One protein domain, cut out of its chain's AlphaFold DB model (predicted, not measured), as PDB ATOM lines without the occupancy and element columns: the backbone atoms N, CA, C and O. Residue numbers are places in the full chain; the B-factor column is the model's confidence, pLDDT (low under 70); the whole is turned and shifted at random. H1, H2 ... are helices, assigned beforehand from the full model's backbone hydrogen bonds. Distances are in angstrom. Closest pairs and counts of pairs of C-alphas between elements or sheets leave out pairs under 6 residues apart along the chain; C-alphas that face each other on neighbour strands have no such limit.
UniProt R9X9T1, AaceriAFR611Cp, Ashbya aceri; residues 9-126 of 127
ATOM      1  N   ALA A   9     212.488 276.245 326.845       84.75
ATOM      2  CA  ALA A   9     212.177 274.990 327.518       84.75
ATOM      3  C   ALA A   9     210.977 274.272 326.878       84.75
ATOM      4  O   ALA A   9     211.017 273.056 326.679       84.75
ATOM      5  N   VAL A  10     209.936 275.016 326.497       86.94
ATOM      6  CA  VAL A  10     208.758 274.485 325.795       86.94
ATOM      7  C   VAL A  10     209.146 274.002 324.400       86.94
ATOM      8  O   VAL A  10     208.785 272.889 324.019       86.94
ATOM      9  N   ALA A  11     209.933 274.787 323.663       87.12
ATOM     10  CA  ALA A  11     210.422 274.388 322.347       87.12
ATOM     11  C   ALA A  11     211.250 273.091 322.424       87.12
ATOM     12  O   ALA A  11     211.021 272.158 321.652       87.12
ATOM     13  N   LEU A  12     212.159 272.990 323.400       87.38
ATOM     14  CA  LEU A  12     212.973 271.793 323.615       87.38
ATOM     15  C   LEU A  12     212.115 270.571 323.981       87.38
ATOM     16  O   LEU A  12     212.332 269.486 323.437       87.38
ATOM     17  N   ALA A  13     211.109 270.742 324.844       87.88
ATOM     18  CA  ALA A  13     210.177 269.677 325.209       87.88
ATOM     19  C   ALA A  13     209.353 269.184 324.005       87.88
ATOM     20  O   ALA A  13     209.146 267.980 323.842       87.88
ATOM     21  N   GLU A  14     208.914 270.084 323.126       88.69
ATOM     22  CA  GLU A  14     208.196 269.711 321.904       88.69
ATOM     23  C   GLU A  14     209.091 268.955 320.914       88.69
ATOM     24  O   GLU A  14     208.664 267.955 320.328       88.69
ATOM     25  N   VAL A  15     210.357 269.354 320.767       89.44
ATOM     26  CA  VAL A  15     211.325 268.596 319.955       89.44
ATOM     27  C   VAL A  15     211.588 267.220 320.571       89.44
ATOM     28  O   VAL A  15     211.645 266.227 319.842       89.44
ATOM     29  N   PHE A  16     211.698 267.132 321.898       90.19
ATOM     30  CA  PHE A  16     211.883 265.871 322.619       90.19
ATOM     31  C   PHE A  16     210.737 264.887 322.345       90.19
ATOM     32  O   PHE A  16     210.977 263.721 322.014       90.19
ATOM     33  N   LYS A  17     209.487 265.370 322.397       90.19
ATOM     34  CA  LYS A  17     208.298 264.589 322.025       90.19
ATOM     35  C   LYS A  17     208.326 264.195 320.549       90.19
ATOM     36  O   LYS A  17     208.152 263.023 320.236       90.19
ATOM     37  N   ARG A  18     208.601 265.139 319.641       90.50
ATOM     38  CA  ARG A  18     208.608 264.903 318.185       90.50
ATOM     39  C   ARG A  18     209.651 263.871 317.751       90.50
ATOM     40  O   ARG A  18     209.402 263.115 316.820       90.50
ATOM     41  N   LYS A  19     210.801 263.816 318.427       90.38
ATOM     42  CA  LYS A  19     211.836 262.791 318.203       90.38
ATOM     43  C   LYS A  19     211.471 261.412 318.783       90.38
ATOM     44  O   LYS A  19     212.231 260.460 318.610       90.38
ATOM     45  N   GLY A  20     210.329 261.290 319.464       91.19
ATOM     46  CA  GLY A  20     209.818 260.034 320.016       91.19
ATOM     47  C   GLY A  20     210.499 259.592 321.312       91.19
ATOM     48  O   GLY A  20     210.322 258.448 321.726       91.19
ATOM     49  N   TYR A  21     211.284 260.452 321.974       91.38
ATOM     50  CA  TYR A  21     211.948 260.076 323.229       91.38
ATOM     51  C   TYR A  21     210.940 259.804 324.346       91.38
ATOM     52  O   TYR A  21     211.103 258.842 325.089       91.38
ATOM     53  N   LEU A  22     209.860 260.589 324.418       89.94
ATOM     54  CA  LEU A  22     208.789 260.352 325.385       89.94
ATOM     55  C   LEU A  22     208.147 258.970 325.197       89.94
ATOM     56  O   LEU A  22     207.912 258.265 326.175       89.94
ATOM     57  N   ASP A  23     207.885 258.565 323.956       91.12
ATOM     58  CA  ASP A  23     207.250 257.274 323.681       91.12
ATOM     59  C   ASP A  23     208.197 256.103 323.957       91.12
ATOM     60  O   ASP A  23     207.765 255.086 324.497       91.12
ATOM     61  N   LYS A  24     209.501 256.271 323.700       91.25
ATOM     62  CA  LYS A  24     210.527 255.299 324.110       91.25
ATOM     63  C   LYS A  24     210.580 255.122 325.628       91.25
ATOM     64  O   LYS A  24     210.671 253.993 326.094       91.25
ATOM     65  N   LEU A  25     210.485 256.211 326.395       90.25
ATOM     66  CA  LEU A  25     210.476 256.143 327.861       90.25
ATOM     67  C   LEU A  25     209.219 255.451 328.391       90.25
ATOM     68  O   LEU A  25     209.324 254.575 329.246       90.25
ATOM     69  N   LYS A  26     208.040 255.782 327.847       90.50
ATOM     70  CA  LYS A  26     206.795 255.069 328.175       90.50
ATOM     71  C   LYS A  26     206.925 253.575 327.893       90.50
ATOM     72  O   LYS A  26     206.537 252.770 328.731       90.50
ATOM     73  N   LEU A  27     207.484 253.212 326.736       90.12
ATOM     74  CA  LEU A  27     207.705 251.814 326.382       90.12
ATOM     75  C   LEU A  27     208.642 251.132 327.386       90.12
ATOM     76  O   LEU A  27     208.286 250.073 327.882       90.12
ATOM     77  N   SER A  28     209.764 251.765 327.753       88.38
ATOM     78  CA  SER A  28     210.696 251.238 328.765       88.38
ATOM     79  C   SER A  28     209.975 250.916 330.072       88.38
ATOM     80  O   SER A  28     210.030 249.781 330.533       88.38
ATOM     81  N   ILE A  29     209.203 251.876 330.599       87.62
ATOM     82  CA  ILE A  29     208.432 251.717 331.843       87.62
ATOM     83  C   ILE A  29     207.462 250.531 331.755       87.62
ATOM     84  O   ILE A  29     207.295 249.800 332.728       87.62
ATOM     85  N   LEU A  30     206.820 250.332 330.603       87.75
ATOM     86  CA  LEU A  30     205.851 249.253 330.400       87.75
ATOM     87  C   LEU A  30     206.509 247.880 330.194       87.75
ATOM     88  O   LEU A  30     205.924 246.865 330.569       87.75
ATOM     89  N   THR A  31     207.698 247.836 329.591       87.81
ATOM     90  CA  THR A  31     208.381 246.580 329.232       87.81
ATOM     91  C   THR A  31     209.371 246.086 330.278       87.81
ATOM     92  O   THR A  31     209.728 244.910 330.258       87.81
ATOM     93  N   GLU A  32     209.818 246.952 331.186       83.56
ATOM     94  CA  GLU A  32     210.698 246.552 332.279       83.56
ATOM     95  C   GLU A  32     209.993 245.581 333.246       83.56
ATOM     96  O   GLU A  32     208.784 245.707 333.477       83.56
ATOM     97  N   PRO A  33     210.738 244.627 333.838       80.25
ATOM     98  CA  PRO A  33     210.212 243.769 334.892       80.25
ATOM     99  C   PRO A  33     209.729 244.617 336.070       80.25
ATOM    100  O   PRO A  33     210.413 245.560 336.484       80.25
ATOM    101  N   VAL A  34     208.565 244.272 336.624       76.81
ATOM    102  CA  VAL A  34     208.015 244.982 337.792       76.81
ATOM    103  C   VAL A  34     208.899 244.786 339.021       76.81
ATOM    104  O   VAL A  34     209.089 245.723 339.792       76.81
ATOM    105  N   ASP A  35     209.498 243.602 339.164       74.44
ATOM    106  CA  ASP A  35     210.494 243.313 340.187       74.44
ATOM    107  C   ASP A  35     211.788 242.772 339.552       74.44
ATOM    108  O   ASP A  35     211.887 241.579 339.250       74.44
ATOM    109  N   PRO A  36     212.818 243.618 339.369       66.25
ATOM    110  CA  PRO A  36     214.086 243.195 338.782       66.25
ATOM    111  C   PRO A  36     214.890 242.248 339.690       66.25
ATOM    112  O   PRO A  36     215.867 241.661 339.229       66.25
ATOM    113  N   SER A  37     214.511 242.098 340.966       68.62
ATOM    114  CA  SER A  37     215.149 241.167 341.904       68.62
ATOM    115  C   SER A  37     214.579 239.748 341.825       68.62
ATOM    116  O   SER A  37     215.224 238.802 342.284       68.62
ATOM    117  N   THR A  38     213.423 239.581 341.176       66.25
ATOM    118  CA  THR A  38     212.774 238.287 340.980       66.25
ATOM    119  C   THR A  38     213.045 237.764 339.561       66.25
ATOM    120  O   THR A  38     212.622 238.379 338.576       66.25
ATOM    121  N   PRO A  39     213.732 236.613 339.407       57.94
ATOM    122  CA  PRO A  39     213.898 235.988 338.102       57.94
ATOM    123  C   PRO A  39     212.527 235.664 337.499       57.94
ATOM    124  O   PRO A  39     211.665 235.122 338.186       57.94
ATOM    125  N   CYS A  40     212.341 235.976 336.212       61.59
ATOM    126  CA  CYS A  40     211.071 235.812 335.491       61.59
ATOM    127  C   CYS A  40     209.921 236.716 335.975       61.59
ATOM    128  O   CYS A  40     208.762 236.375 335.753       61.59
ATOM    129  N   SER A  41     210.210 237.869 336.595       73.06
ATOM    130  CA  SER A  41     209.182 238.893 336.813       73.06
ATOM    131  C   SER A  41     208.611 239.368 335.471       73.06
ATOM    132  O   SER A  41     209.350 239.810 334.586       73.06
ATOM    133  N   ASP A  42     207.293 239.247 335.325       81.00
ATOM    134  CA  ASP A  42     206.565 239.738 334.160       81.00
ATOM    135  C   ASP A  42     206.686 241.262 334.034       81.00
ATOM    136  O   ASP A  42     206.794 241.999 335.022       81.00
ATOM    137  N   SER A  43     206.643 241.750 332.794       86.81
ATOM    138  CA  SER A  43     206.584 243.185 332.545       86.81
ATOM    139  C   SER A  43     205.233 243.759 332.963       86.81
ATOM    140  O   SER A  43     204.205 243.071 332.938       86.81
ATOM    141  N   LEU A  44     205.206 245.055 333.283       86.12
ATOM    142  CA  LEU A  44     203.959 245.746 333.611       86.12
ATOM    143  C   LEU A  44     202.929 245.619 332.474       86.12
ATOM    144  O   LEU A  44     201.745 245.398 332.722       86.12
ATOM    145  N   GLU A  45     203.379 245.694 331.221       88.56
ATOM    146  CA  GLU A  45     202.535 245.477 330.046       88.56
ATOM    147  C   GLU A  45     201.898 244.081 330.039       88.56
ATOM    148  O   GLU A  45     200.712 243.950 329.725       88.56
ATOM    149  N   HIS A  46     202.662 243.037 330.376       86.75
ATOM    150  CA  HIS A  46     202.153 241.667 330.394       86.75
ATOM    151  C   HIS A  46     201.073 241.493 331.465       86.75
ATOM    152  O   HIS A  46     199.996 240.963 331.178       86.75
ATOM    153  N   LEU A  47     201.314 242.035 332.660       84.44
ATOM    154  CA  LEU A  47     200.361 242.012 333.769       84.44
ATOM    155  C   LEU A  47     199.066 242.761 333.425       84.44
ATOM    156  O   LEU A  47     197.969 242.233 333.622       84.44
ATOM    157  N   ILE A  48     199.176 243.955 332.831       85.44
ATOM    158  CA  ILE A  48     198.013 244.730 332.372       85.44
ATOM    159  C   ILE A  48     197.229 243.951 331.310       85.44
ATOM    160  O   ILE A  48     196.003 243.863 331.397       85.44
ATOM    161  N   LYS A  49     197.905 243.353 330.319       86.31
ATOM    162  CA  LYS A  49     197.247 242.552 329.272       86.31
ATOM    163  C   LYS A  49     196.504 241.355 329.855       86.31
ATOM    164  O   LYS A  49     195.354 241.133 329.474       86.31
ATOM    165  N   GLY A  50     197.125 240.620 330.777       85.31
ATOM    166  CA  GLY A  50     196.483 239.507 331.478       85.31
ATOM    167  C   GLY A  50     195.221 239.961 332.207       85.31
ATOM    168  O   GLY A  50     194.146 239.390 332.018       85.31
ATOM    169  N   ARG A  51     195.304 241.079 332.936       83.31
ATOM    170  CA  ARG A  51     194.156 241.621 333.666       83.31
ATOM    171  C   ARG A  51     193.023 242.078 332.750       83.31
ATOM    172  O   ARG A  51     191.856 241.815 333.031       83.31
ATOM    173  N   VAL A  52     193.345 242.734 331.638       82.75
ATOM    174  CA  VAL A  52     192.346 243.113 330.632       82.75
ATOM    175  C   VAL A  52     191.655 241.868 330.073       82.75
ATOM    176  O   VAL A  52     190.433 241.862 329.957       82.75
ATOM    177  N   GLN A  53     192.389 240.790 329.786       84.00
ATOM    178  CA  GLN A  53     191.788 239.537 329.314       84.00
ATOM    179  C   GLN A  53     190.827 238.918 330.338       84.00
ATOM    180  O   GLN A  53     189.761 238.438 329.948       84.00
ATOM    181  N   GLU A  54     191.166 238.946 331.628       84.38
ATOM    182  CA  GLU A  54     190.266 238.504 332.701       84.38
ATOM    183  C   GLU A  54     188.996 239.351 332.764       84.38
ATOM    184  O   GLU A  54     187.897 238.803 332.752       84.38
ATOM    185  N   LEU A  55     189.127 240.681 332.747       81.31
ATOM    186  CA  LEU A  55     187.981 241.594 332.762       81.31
ATOM    187  C   LEU A  55     187.056 241.360 331.565       81.31
ATOM    188  O   LEU A  55     185.835 241.331 331.717       81.31
ATOM    189  N   ILE A  56     187.631 241.150 330.378       78.44
ATOM    190  CA  ILE A  56     186.874 240.810 329.170       78.44
ATOM    191  C   ILE A  56     186.114 239.502 329.369       78.44
ATOM    192  O   ILE A  56     184.927 239.432 329.052       78.44
ATOM    193  N   ARG A  57     186.780 238.470 329.899       82.69
ATOM    194  CA  ARG A  57     186.154 237.172 330.168       82.69
ATOM    195  C   ARG A  57     184.999 237.319 331.156       82.69
ATOM    196  O   ARG A  57     183.912 236.825 330.871       82.69
ATOM    197  N   ASP A  58     185.196 238.039 332.254       83.56
ATOM    198  CA  ASP A  58     184.163 238.282 333.264       83.56
ATOM    199  C   ASP A  58     182.965 239.045 332.691       83.56
ATOM    200  O   ASP A  58     181.815 238.754 333.020       83.56
ATOM    201  N   MET A  59     183.215 240.021 331.817       77.19
ATOM    202  CA  MET A  59     182.155 240.769 331.145       77.19
ATOM    203  C   MET A  59     181.375 239.909 330.157       77.19
ATOM    204  O   MET A  59     180.151 239.994 330.123       77.19
ATOM    205  N   VAL A  60     182.059 239.050 329.403       76.62
ATOM    206  CA  VAL A  60     181.425 238.085 328.498       76.62
ATOM    207  C   VAL A  60     180.585 237.064 329.264       76.62
ATOM    208  O   VAL A  60     179.481 236.755 328.835       76.62
ATOM    209  N   VAL A  61     181.062 236.564 330.407       82.25
ATOM    210  CA  VAL A  61     180.288 235.642 331.258       82.25
ATOM    211  C   VAL A  61     179.018 236.312 331.793       82.25
ATOM    212  O   VAL A  61     177.983 235.665 331.919       82.25
ATOM    213  N   LYS A  62     179.078 237.612 332.106       81.69
ATOM    214  CA  LYS A  62     177.918 238.382 332.583       81.69
ATOM    215  C   LYS A  62     176.921 238.719 331.474       81.69
ATOM    216  O   LYS A  62     175.734 238.848 331.760       81.69
ATOM    217  N   ASP A  63     177.390 238.885 330.241       76.56
ATOM    218  CA  ASP A  63     176.560 239.167 329.071       76.56
ATOM    219  C   ASP A  63     177.140 238.487 327.821       76.56
ATOM    220  O   ASP A  63     177.957 239.052 327.086       76.56
ATOM    221  N   GLU A  64     176.673 237.266 327.548       73.00
ATOM    222  CA  GLU A  64     177.102 236.477 326.388       73.00
ATOM    223  C   GLU A  64     176.760 237.159 325.051       73.00
ATOM    224  O   GLU A  64     177.378 236.864 324.026       73.00
ATOM    225  N   SER A  65     175.831 238.129 325.034       71.94
ATOM    226  CA  SER A  65     175.493 238.885 323.821       71.94
ATOM    227  C   SER A  65     176.667 239.727 323.299       71.94
ATOM    228  O   SER A  65     176.702 240.076 322.114       71.94
ATOM    229  N   LEU A  66     177.671 239.990 324.147       69.00
ATOM    230  CA  LEU A  66     178.922 240.665 323.790       69.00
ATOM    231  C   LEU A  66     179.828 239.833 322.868       69.00
ATOM    232  O   LEU A  66     180.671 240.414 322.180       69.00
ATOM    233  N   LEU A  67     179.648 238.506 322.812       66.31
ATOM    234  CA  LEU A  67     180.339 237.629 321.854       66.31
ATOM    235  C   LEU A  67     179.757 237.737 320.441       66.31
ATOM    236  O   LEU A  67     180.471 237.523 319.460       66.31
ATOM    237  N   PHE A  68     178.464 238.057 320.342       61.81
ATOM    238  CA  PHE A  68     177.713 238.057 319.086       61.81
ATOM    239  C   PHE A  68     177.624 239.441 318.435       61.81
ATOM    240  O   PHE A  68     177.379 239.544 317.232       61.81
ATOM    241  N   LYS A  69     177.851 240.519 319.195       57.59
ATOM    242  CA  LYS A  69     177.988 241.875 318.647       57.59
ATOM    243  C   LYS A  69     179.408 242.067 318.107       57.59
ATOM    244  O   LYS A  69     180.373 241.598 318.699       57.59
ATOM    245  N   ASN A  70     179.524 242.734 316.954       61.69
ATOM    246  CA  ASN A  70     180.779 242.979 316.229       61.69
ATOM    247  C   ASN A  70     181.973 243.219 317.169       61.69
ATOM    248  O   ASN A  70     181.920 244.124 317.997       61.69
ATOM    249  N   ARG A  71     183.071 242.471 316.982       64.12
ATOM    250  CA  ARG A  71     184.283 242.518 317.830       64.12
ATOM    251  C   ARG A  71     184.797 243.942 318.106       64.12
ATOM    252  O   ARG A  71     185.266 244.217 319.205       64.12
ATOM    253  N   GLY A  72     184.656 244.857 317.143       64.06
ATOM    254  CA  GLY A  72     185.012 246.272 317.320       64.06
ATOM    255  C   GLY A  72     184.118 247.032 318.310       64.06
ATOM    256  O   GLY A  72     184.610 247.868 319.061       64.06
ATOM    257  N   SER A  73     182.821 246.711 318.377       68.62
ATOM    258  CA  SER A  73     181.888 247.317 319.336       68.62
ATOM    259  C   SER A  73     182.185 246.872 320.766       68.62
ATOM    260  O   SER A  73     182.065 247.675 321.685       68.62
ATOM    261  N   THR A  74     182.581 245.613 320.959       69.69
ATOM    262  CA  THR A  74     182.910 245.084 322.288       69.69
ATOM    263  C   THR A  74     184.197 245.721 322.826       69.69
ATOM    264  O   THR A  74     184.187 246.187 323.961       69.69
ATOM    265  N   SER A  75     185.254 245.866 322.006       73.38
ATOM    266  CA  SER A  75     186.492 246.576 322.405       73.38
ATOM    267  C   SER A  75     186.227 248.026 322.812       73.38
ATOM    268  O   SER A  75     186.667 248.460 323.869       73.38
ATOM    269  N   ALA A  76     185.427 248.759 322.030       77.62
ATOM    270  CA  ALA A  76     185.102 250.150 322.338       77.62
ATOM    271  C   ALA A  76     184.312 250.302 323.651       77.62
ATOM    272  O   ALA A  76     184.546 251.235 324.417       77.62
ATOM    273  N   VAL A  77     183.385 249.380 323.939       77.56
ATOM    274  CA  VAL A  77     182.635 249.371 325.207       77.56
ATOM    275  C   VAL A  77     183.565 249.095 326.386       77.56
ATOM    276  O   VAL A  77     183.461 249.768 327.412       77.56
ATOM    277  N   LEU A  78     184.483 248.142 326.230       74.56
ATOM    278  CA  LEU A  78     185.484 247.798 327.236       74.56
ATOM    279  C   LEU A  78     186.409 248.978 327.525       74.56
ATOM    280  O   LEU A  78     186.521 249.398 328.673       74.56
ATOM    281  N   GLU A  79     187.006 249.568 326.493       78.94
ATOM    282  CA  GLU A  79     187.875 250.742 326.614       78.94
ATOM    283  C   GLU A  79     187.146 251.914 327.278       78.94
ATOM    284  O   GLU A  79     187.680 252.536 328.196       78.94
ATOM    285  N   ALA A  80     185.893 252.174 326.889       81.19
ATOM    286  CA  ALA A  80     185.085 253.221 327.502       81.19
ATOM    287  C   ALA A  80     184.800 252.953 328.989       81.19
ATOM    288  O   ALA A  80     184.759 253.894 329.782       81.19
ATOM    289  N   GLN A  81     184.593 251.696 329.390       77.69
ATOM    290  CA  GLN A  81     184.409 251.334 330.797       77.69
ATOM    291  C   GLN A  81     185.713 251.447 331.594       77.69
ATOM    292  O   GLN A  81     185.707 252.057 332.664       77.69
ATOM    293  N   LEU A  82     186.827 250.943 331.053       81.69
ATOM    294  CA  LEU A  82     188.156 251.086 331.652       81.69
ATOM    295  C   LEU A  82     188.477 252.566 331.889       81.69
ATOM    296  O   LEU A  82     188.782 252.958 333.016       81.69
ATOM    297  N   PHE A  83     188.289 253.402 330.866       80.75
ATOM    298  CA  PHE A  83     188.512 254.843 330.948       80.75
ATOM    299  C   PHE A  83     187.607 255.519 331.987       80.75
ATOM    300  O   PHE A  83     188.091 256.284 332.817       80.75
ATOM    301  N   LYS A  84     186.303 255.202 332.011       81.69
ATOM    302  CA  LYS A  84     185.354 255.750 333.004       81.69
ATOM    303  C   LYS A  84     185.732 255.421 334.444       81.69
ATOM    304  O   LYS A  84     185.459 256.212 335.338       81.69
ATOM    305  N   THR A  85     186.333 254.257 334.670       79.69
ATOM    306  CA  THR A  85     186.788 253.845 336.006       79.69
ATOM    307  C   THR A  85     188.153 254.420 336.381       79.69
ATOM    308  O   THR A  85     188.657 254.122 337.463       79.69
ATOM    309  N   GLY A  86     188.761 255.228 335.503       76.19
ATOM    310  CA  GLY A  86     190.120 255.729 335.680       76.19
ATOM    311  C   GLY A  86     191.144 254.601 335.737       76.19
ATOM    312  O   GLY A  86     192.119 254.720 336.458       76.19
ATOM    313  N   TYR A  87     190.886 253.484 335.046       82.12
ATOM    314  CA  TYR A  87     191.709 252.271 335.065       82.12
ATOM    315  C   TYR A  87     191.829 251.559 336.424       82.12
ATOM    316  O   TYR A  87     192.487 250.525 336.494       82.12
ATOM    317  N   ASN A  88     191.115 252.001 337.466       82.50
ATOM    318  CA  ASN A  88     191.149 251.380 338.797       82.50
ATOM    319  C   ASN A  88     190.817 249.881 338.790       82.50
ATOM    320  O   ASN A  88     191.279 249.139 339.647       82.50
ATOM    321  N   VAL A  89     190.023 249.418 337.822       80.06
ATOM    322  CA  VAL A  89     189.668 247.996 337.662       80.06
ATOM    323  C   VAL A  89     190.852 247.106 337.254       80.06
ATOM    324  O   VAL A  89     190.763 245.878 337.360       80.06
ATOM    325  N   LEU A  90     191.951 247.713 336.792       80.56
ATOM    326  CA  LEU A  90     193.220 247.028 336.549       80.56
ATOM    327  C   LEU A  90     193.972 246.736 337.851       80.56
ATOM    328  O   LEU A  90     194.790 245.820 337.872       80.56
ATOM    329  N   ASN A  91     193.680 247.471 338.927       83.25
ATOM    330  CA  ASN A  91     194.252 247.191 340.232       83.25
ATOM    331  C   ASN A  91     193.587 245.935 340.822       83.25
ATOM    332  O   ASN A  91     192.364 245.784 340.814       83.25
ATOM    333  N   ASN A  92     194.401 245.024 341.340       73.25
ATOM    334  CA  ASN A  92     193.983 243.852 342.111       73.25
ATOM    335  C   ASN A  92     194.851 243.798 343.377       73.25
ATOM    336  O   ASN A  92     195.904 244.419 343.387       73.25
ATOM    337  N   GLY A  93     194.444 243.098 344.437       67.19
ATOM    338  CA  GLY A  93     195.141 243.099 345.736       67.19
ATOM    339  C   GLY A  93     196.671 242.964 345.652       67.19
ATOM    340  O   GLY A  93     197.373 243.610 346.426       67.19
ATOM    341  N   ASP A  94     197.169 242.222 344.658       68.56
ATOM    342  CA  ASP A  94     198.598 241.995 344.412       68.56
ATOM    343  C   ASP A  94     199.239 242.955 343.382       68.56
ATOM    344  O   ASP A  94     200.460 243.079 343.329       68.56
ATOM    345  N   LEU A  95     198.445 243.663 342.569       73.38
ATOM    346  CA  LEU A  95     198.906 244.562 341.505       73.38
ATOM    347  C   LEU A  95     198.267 245.948 341.641       73.38
ATOM    348  O   LEU A  95     197.083 246.124 341.360       73.38
ATOM    349  N   CYS A  96     199.067 246.957 341.984       83.88
ATOM    350  CA  CYS A  96     198.646 248.357 341.961       83.88
ATOM    351  C   CYS A  96     199.378 249.090 340.831       83.88
ATOM    352  O   CYS A  96     200.493 249.581 341.013       83.88
ATOM    353  N   VAL A  97     198.754 249.127 339.651       83.00
ATOM    354  CA  VAL A  97     199.316 249.703 338.419       83.00
ATOM    355  C   VAL A  97     199.679 251.170 338.627       83.00
ATOM    356  O   VAL A  97     200.782 251.582 338.272       83.00
ATOM    357  N   ASP A  98     198.799 251.939 339.272       84.56
ATOM    358  CA  ASP A  98     199.031 253.362 339.539       84.56
ATOM    359  C   ASP A  98     200.262 253.579 340.416       84.56
ATOM    360  O   ASP A  98     201.078 254.460 340.147       84.56
ATOM    361  N   LYS A  99     200.431 252.739 341.442       86.06
ATOM    362  CA  LYS A  99     201.590 252.798 342.331       86.06
ATOM    363  C   LYS A  99     202.877 252.480 341.574       86.06
ATOM    364  O   LYS A  99     203.829 253.240 341.700       86.06
ATOM    365  N   ILE A 100     202.887 251.427 340.755       85.81
ATOM    366  CA  ILE A 100     204.072 251.018 339.981       85.81
ATOM    367  C   ILE A 100     204.475 252.113 338.985       85.81
ATOM    368  O   ILE A 100     205.646 252.489 338.912       85.81
ATOM    369  N   ILE A 101     203.512 252.667 338.240       87.06
ATOM    370  CA  ILE A 101     203.777 253.772 337.311       87.06
ATOM    371  C   ILE A 101     204.303 254.982 338.082       87.06
ATOM    372  O   ILE A 101     205.290 255.589 337.671       87.06
ATOM    373  N   ASN A 102     203.683 255.324 339.213       88.44
ATOM    374  CA  ASN A 102     204.099 256.466 340.013       88.44
ATOM    375  C   ASN A 102     205.517 256.296 340.578       88.44
ATOM    376  O   ASN A 102     206.295 257.244 340.538       88.44
ATOM    377  N   GLU A 103     205.877 255.105 341.054       89.00
ATOM    378  CA  GLU A 103     207.230 254.785 341.523       89.00
ATOM    379  C   GLU A 103     208.262 254.943 340.403       89.00
ATOM    380  O   GLU A 103     209.284 255.595 340.603       89.00
ATOM    381  N   LYS A 104     207.965 254.441 339.199       87.38
ATOM    382  CA  LYS A 104     208.839 254.606 338.027       87.38
ATOM    383  C   LYS A 104     208.964 256.067 337.589       87.38
ATOM    384  O   LYS A 104     210.058 256.505 337.253       87.38
ATOM    385  N   LEU A 105     207.877 256.841 337.616       88.00
ATOM    386  CA  LEU A 105     207.901 258.269 337.271       88.00
ATOM    387  C   LEU A 105     208.692 259.119 338.273       88.00
ATOM    388  O   LEU A 105     209.213 260.167 337.896       88.00
ATOM    389  N   HIS A 106     208.791 258.671 339.526       90.25
ATOM    390  CA  HIS A 106     209.572 259.328 340.576       90.25
ATOM    391  C   HIS A 106     210.979 258.739 340.742       90.25
ATOM    392  O   HIS A 106     211.698 259.148 341.654       90.25
ATOM    393  N   ASP A 107     211.396 257.817 339.870       88.44
ATOM    394  CA  ASP A 107     212.754 257.289 339.880       88.44
ATOM    395  C   ASP A 107     213.769 258.413 339.568       88.44
ATOM    396  O   ASP A 107     213.722 259.036 338.494       88.44
ATOM    397  N   PRO A 108     214.730 258.687 340.473       90.00
ATOM    398  CA  PRO A 108     215.807 259.632 340.204       90.00
ATOM    399  C   PRO A 108     216.635 259.242 338.973       90.00
ATOM    400  O   PRO A 108     217.132 260.126 338.269       90.00
ATOM    401  N   GLY A 109     216.761 257.940 338.688       88.62
ATOM    402  CA  GLY A 109     217.448 257.425 337.505       88.62
ATOM    403  C   GLY A 109     216.782 257.884 336.209       88.62
ATOM    404  O   GLY A 109     217.455 258.426 335.329       88.62
ATOM    405  N   LEU A 110     215.458 257.748 336.112       88.00
ATOM    406  CA  LEU A 110     214.667 258.263 334.992       88.00
ATOM    407  C   LEU A 110     214.840 259.780 334.812       88.00
ATOM    408  O   LEU A 110     215.061 260.258 333.697       88.00
ATOM    409  N   THR A 111     214.802 260.543 335.907       90.69
ATOM    410  CA  THR A 111     214.988 262.005 335.864       90.69
ATOM    411  C   THR A 111     216.378 262.386 335.346       90.69
ATOM    412  O   THR A 111     216.512 263.289 334.512       90.69
ATOM    413  N   ALA A 112     217.420 261.681 335.796       91.44
ATOM    414  CA  ALA A 112     218.787 261.890 335.330       91.44
ATOM    415  C   ALA A 112     218.932 261.577 333.833       91.44
ATOM    416  O   ALA A 112     219.519 262.372 333.098       91.44
ATOM    417  N   GLN A 113     218.335 260.477 333.362       89.06
ATOM    418  CA  GLN A 113     218.337 260.099 331.945       89.06
ATOM    419  C   GLN A 113     217.645 261.144 331.061       89.06
ATOM    420  O   GLN A 113     218.195 261.545 330.035       89.06
ATOM    421  N   ILE A 114     216.463 261.628 331.465       91.12
ATOM    422  CA  ILE A 114     215.745 262.691 330.742       91.12
ATOM    423  C   ILE A 114     216.601 263.959 330.684       91.12
ATOM    424  O   ILE A 114     216.744 264.562 329.621       91.12
ATOM    425  N   THR A 115     217.198 264.347 331.812       91.44
ATOM    426  CA  THR A 115     218.048 265.541 331.902       91.44
ATOM    427  C   THR A 115     219.249 265.449 330.963       91.44
ATOM    428  O   THR A 115     219.564 266.417 330.275       91.44
ATOM    429  N   GLU A 116     219.906 264.292 330.912       91.81
ATOM    430  CA  GLU A 116     221.062 264.059 330.049       91.81
ATOM    431  C   GLU A 116     220.691 264.123 328.561       91.81
ATOM    432  O   GLU A 116     221.330 264.842 327.794       91.81
ATOM    433  N   LEU A 117     219.591 263.479 328.159       89.50
ATOM    434  CA  LEU A 117     219.086 263.564 326.784       89.50
ATOM    435  C   LEU A 117     218.756 265.007 326.380       89.50
ATOM    436  O   LEU A 117     219.084 265.436 325.275       89.50
ATOM    437  N   LEU A 118     218.130 265.776 327.273       90.19
ATOM    438  CA  LEU A 118     217.803 267.180 327.014       90.19
ATOM    439  C   LEU A 118     219.061 268.053 326.882       90.19
ATOM    440  O   LEU A 118     219.087 268.936 326.023       90.19
ATOM    441  N   LYS A 119     220.109 267.803 327.681       90.06
ATOM    442  CA  LYS A 119     221.406 268.489 327.548       90.06
ATOM    443  C   LYS A 119     222.046 268.205 326.195       90.06
ATOM    444  O   LYS A 119     222.346 269.150 325.472       90.06
ATOM    445  N   GLN A 120     222.141 266.932 325.819       88.81
ATOM    446  CA  GLN A 120     222.693 266.520 324.528       88.81
ATOM    447  C   GLN A 120     221.942 267.173 323.366       88.81
ATOM    448  O   GLN A 120     222.559 267.700 322.447       88.81
ATOM    449  N   MET A 121     220.606 267.210 323.428       85.69
ATOM    450  CA  MET A 121     219.775 267.863 322.410       85.69
ATOM    451  C   MET A 121     219.995 269.374 322.323       85.69
ATOM    452  O   MET A 121     219.950 269.931 321.225       85.69
ATOM    453  N   LYS A 122     220.207 270.040 323.461       85.06
ATOM    454  CA  LYS A 122     220.530 271.467 323.498       85.06
ATOM    455  C   LYS A 122     221.899 271.736 322.874       85.06
ATOM    456  O   LYS A 122     222.028 272.689 322.116       85.06
ATOM    457  N   GLU A 123     222.885 270.888 323.153       83.69
ATOM    458  CA  GLU A 123     224.230 270.984 322.575       83.69
ATOM    459  C   GLU A 123     224.206 270.764 321.055       83.69
ATOM    460  O   GLU A 123     224.771 271.568 320.328       83.69
ATOM    461  N   THR A 124     223.449 269.778 320.555       73.56
ATOM    462  CA  THR A 124     223.324 269.535 319.099       73.56
ATOM    463  C   THR A 124     222.483 270.569 318.348       73.56
ATOM    464  O   THR A 124     222.465 270.544 317.124       73.56
ATOM    465  N   SER A 125     221.728 271.423 319.046       61.69
ATOM    466  CA  SER A 125     220.932 272.489 318.412       61.69
ATOM    467  C   SER A 125     221.703 273.810 318.280       61.69
ATOM    468  O   SER A 125     221.169 274.752 317.700       61.69
ATOM    469  N   ASN A 126     222.911 273.891 318.851       54.09
ATOM    470  CA  ASN A 126     223.790 275.065 318.822       54.09
ATOM    471  C   ASN A 126     224.943 274.953 317.795       54.09
ATOM    472  O   ASN A 126     225.736 275.891 317.714       54.09
TER     473      ASN A 126
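This is residues 9 to 126 of the 127 residues of the protein "AaceriAFR611Cp" of Ashbya aceri (UniProt R9X9T1). A long, loose zigzag of helices goes out and comes back: H1, H2 and H3 run from one end to the other, small H4 lies at the turn, and H5, H6 and H7 return. H1 and H7 come together at one end, H3, H4 and H5 gather at the other, and H6 lies in the middle near the place where H2 meets H3. The printed part has 118 residues with seven named helices, H1 to H7 in order, no named strand, and the class all helix. It is loose, with a radius of gyration of the C-alphas of 18.8 A, and elongated, spanning 61 by 34 by 21 A.

H1, residues 9 to 18, is close to but not clearly touching H2, residues 21 to 31; their closest C-alphas, Phe 16 and Leu 22, are 6.9 A apart. H2 touches H3, residues 44 to 62, through residues 44 to 45 of H3 alone, the closest C-alphas being Leu 30 and Glu 45 at 5.0 A; the steep tilt of 67 degrees is only just short of about perpendicular. H5, residues 71 to 84, follows H4, residues 65 to 68, and is close to but not clearly touching H3, with closest C-alphas Ile 56 and Leu 78 at 7.4 A. H6, residues 97 to 105, is apart from H5. H7, residues 108 to 124, touches H1 about perpendicular at 84 degrees, through residues 118 to 122 alone, with closest C-alphas Phe 16 and Leu 118 at 7.5 A. Every O i to N i+4 pair is within hydrogen-bond range in H1, H2, H3, H5, H6 and H7; H4 is too short for one.

H1 begins at C-alpha 9, (212.177, 274.990, 327.518). H3 measures 27.1 A, H5 20.2 A and H7 24.5 A, ending at C-alpha 124, (223.324, 269.535, 319.099).

The C-alphas farthest apart, Glu 64 and Asn 126, are 61.0 A apart. The printed part has no cut; the links H2 to H3 and H5 to H6 are long. Residues 68 to 73 stand free, and pLDDT is under 70 at residues 36 to 40, 66 to 74, 93 to 94 and 125 to 126.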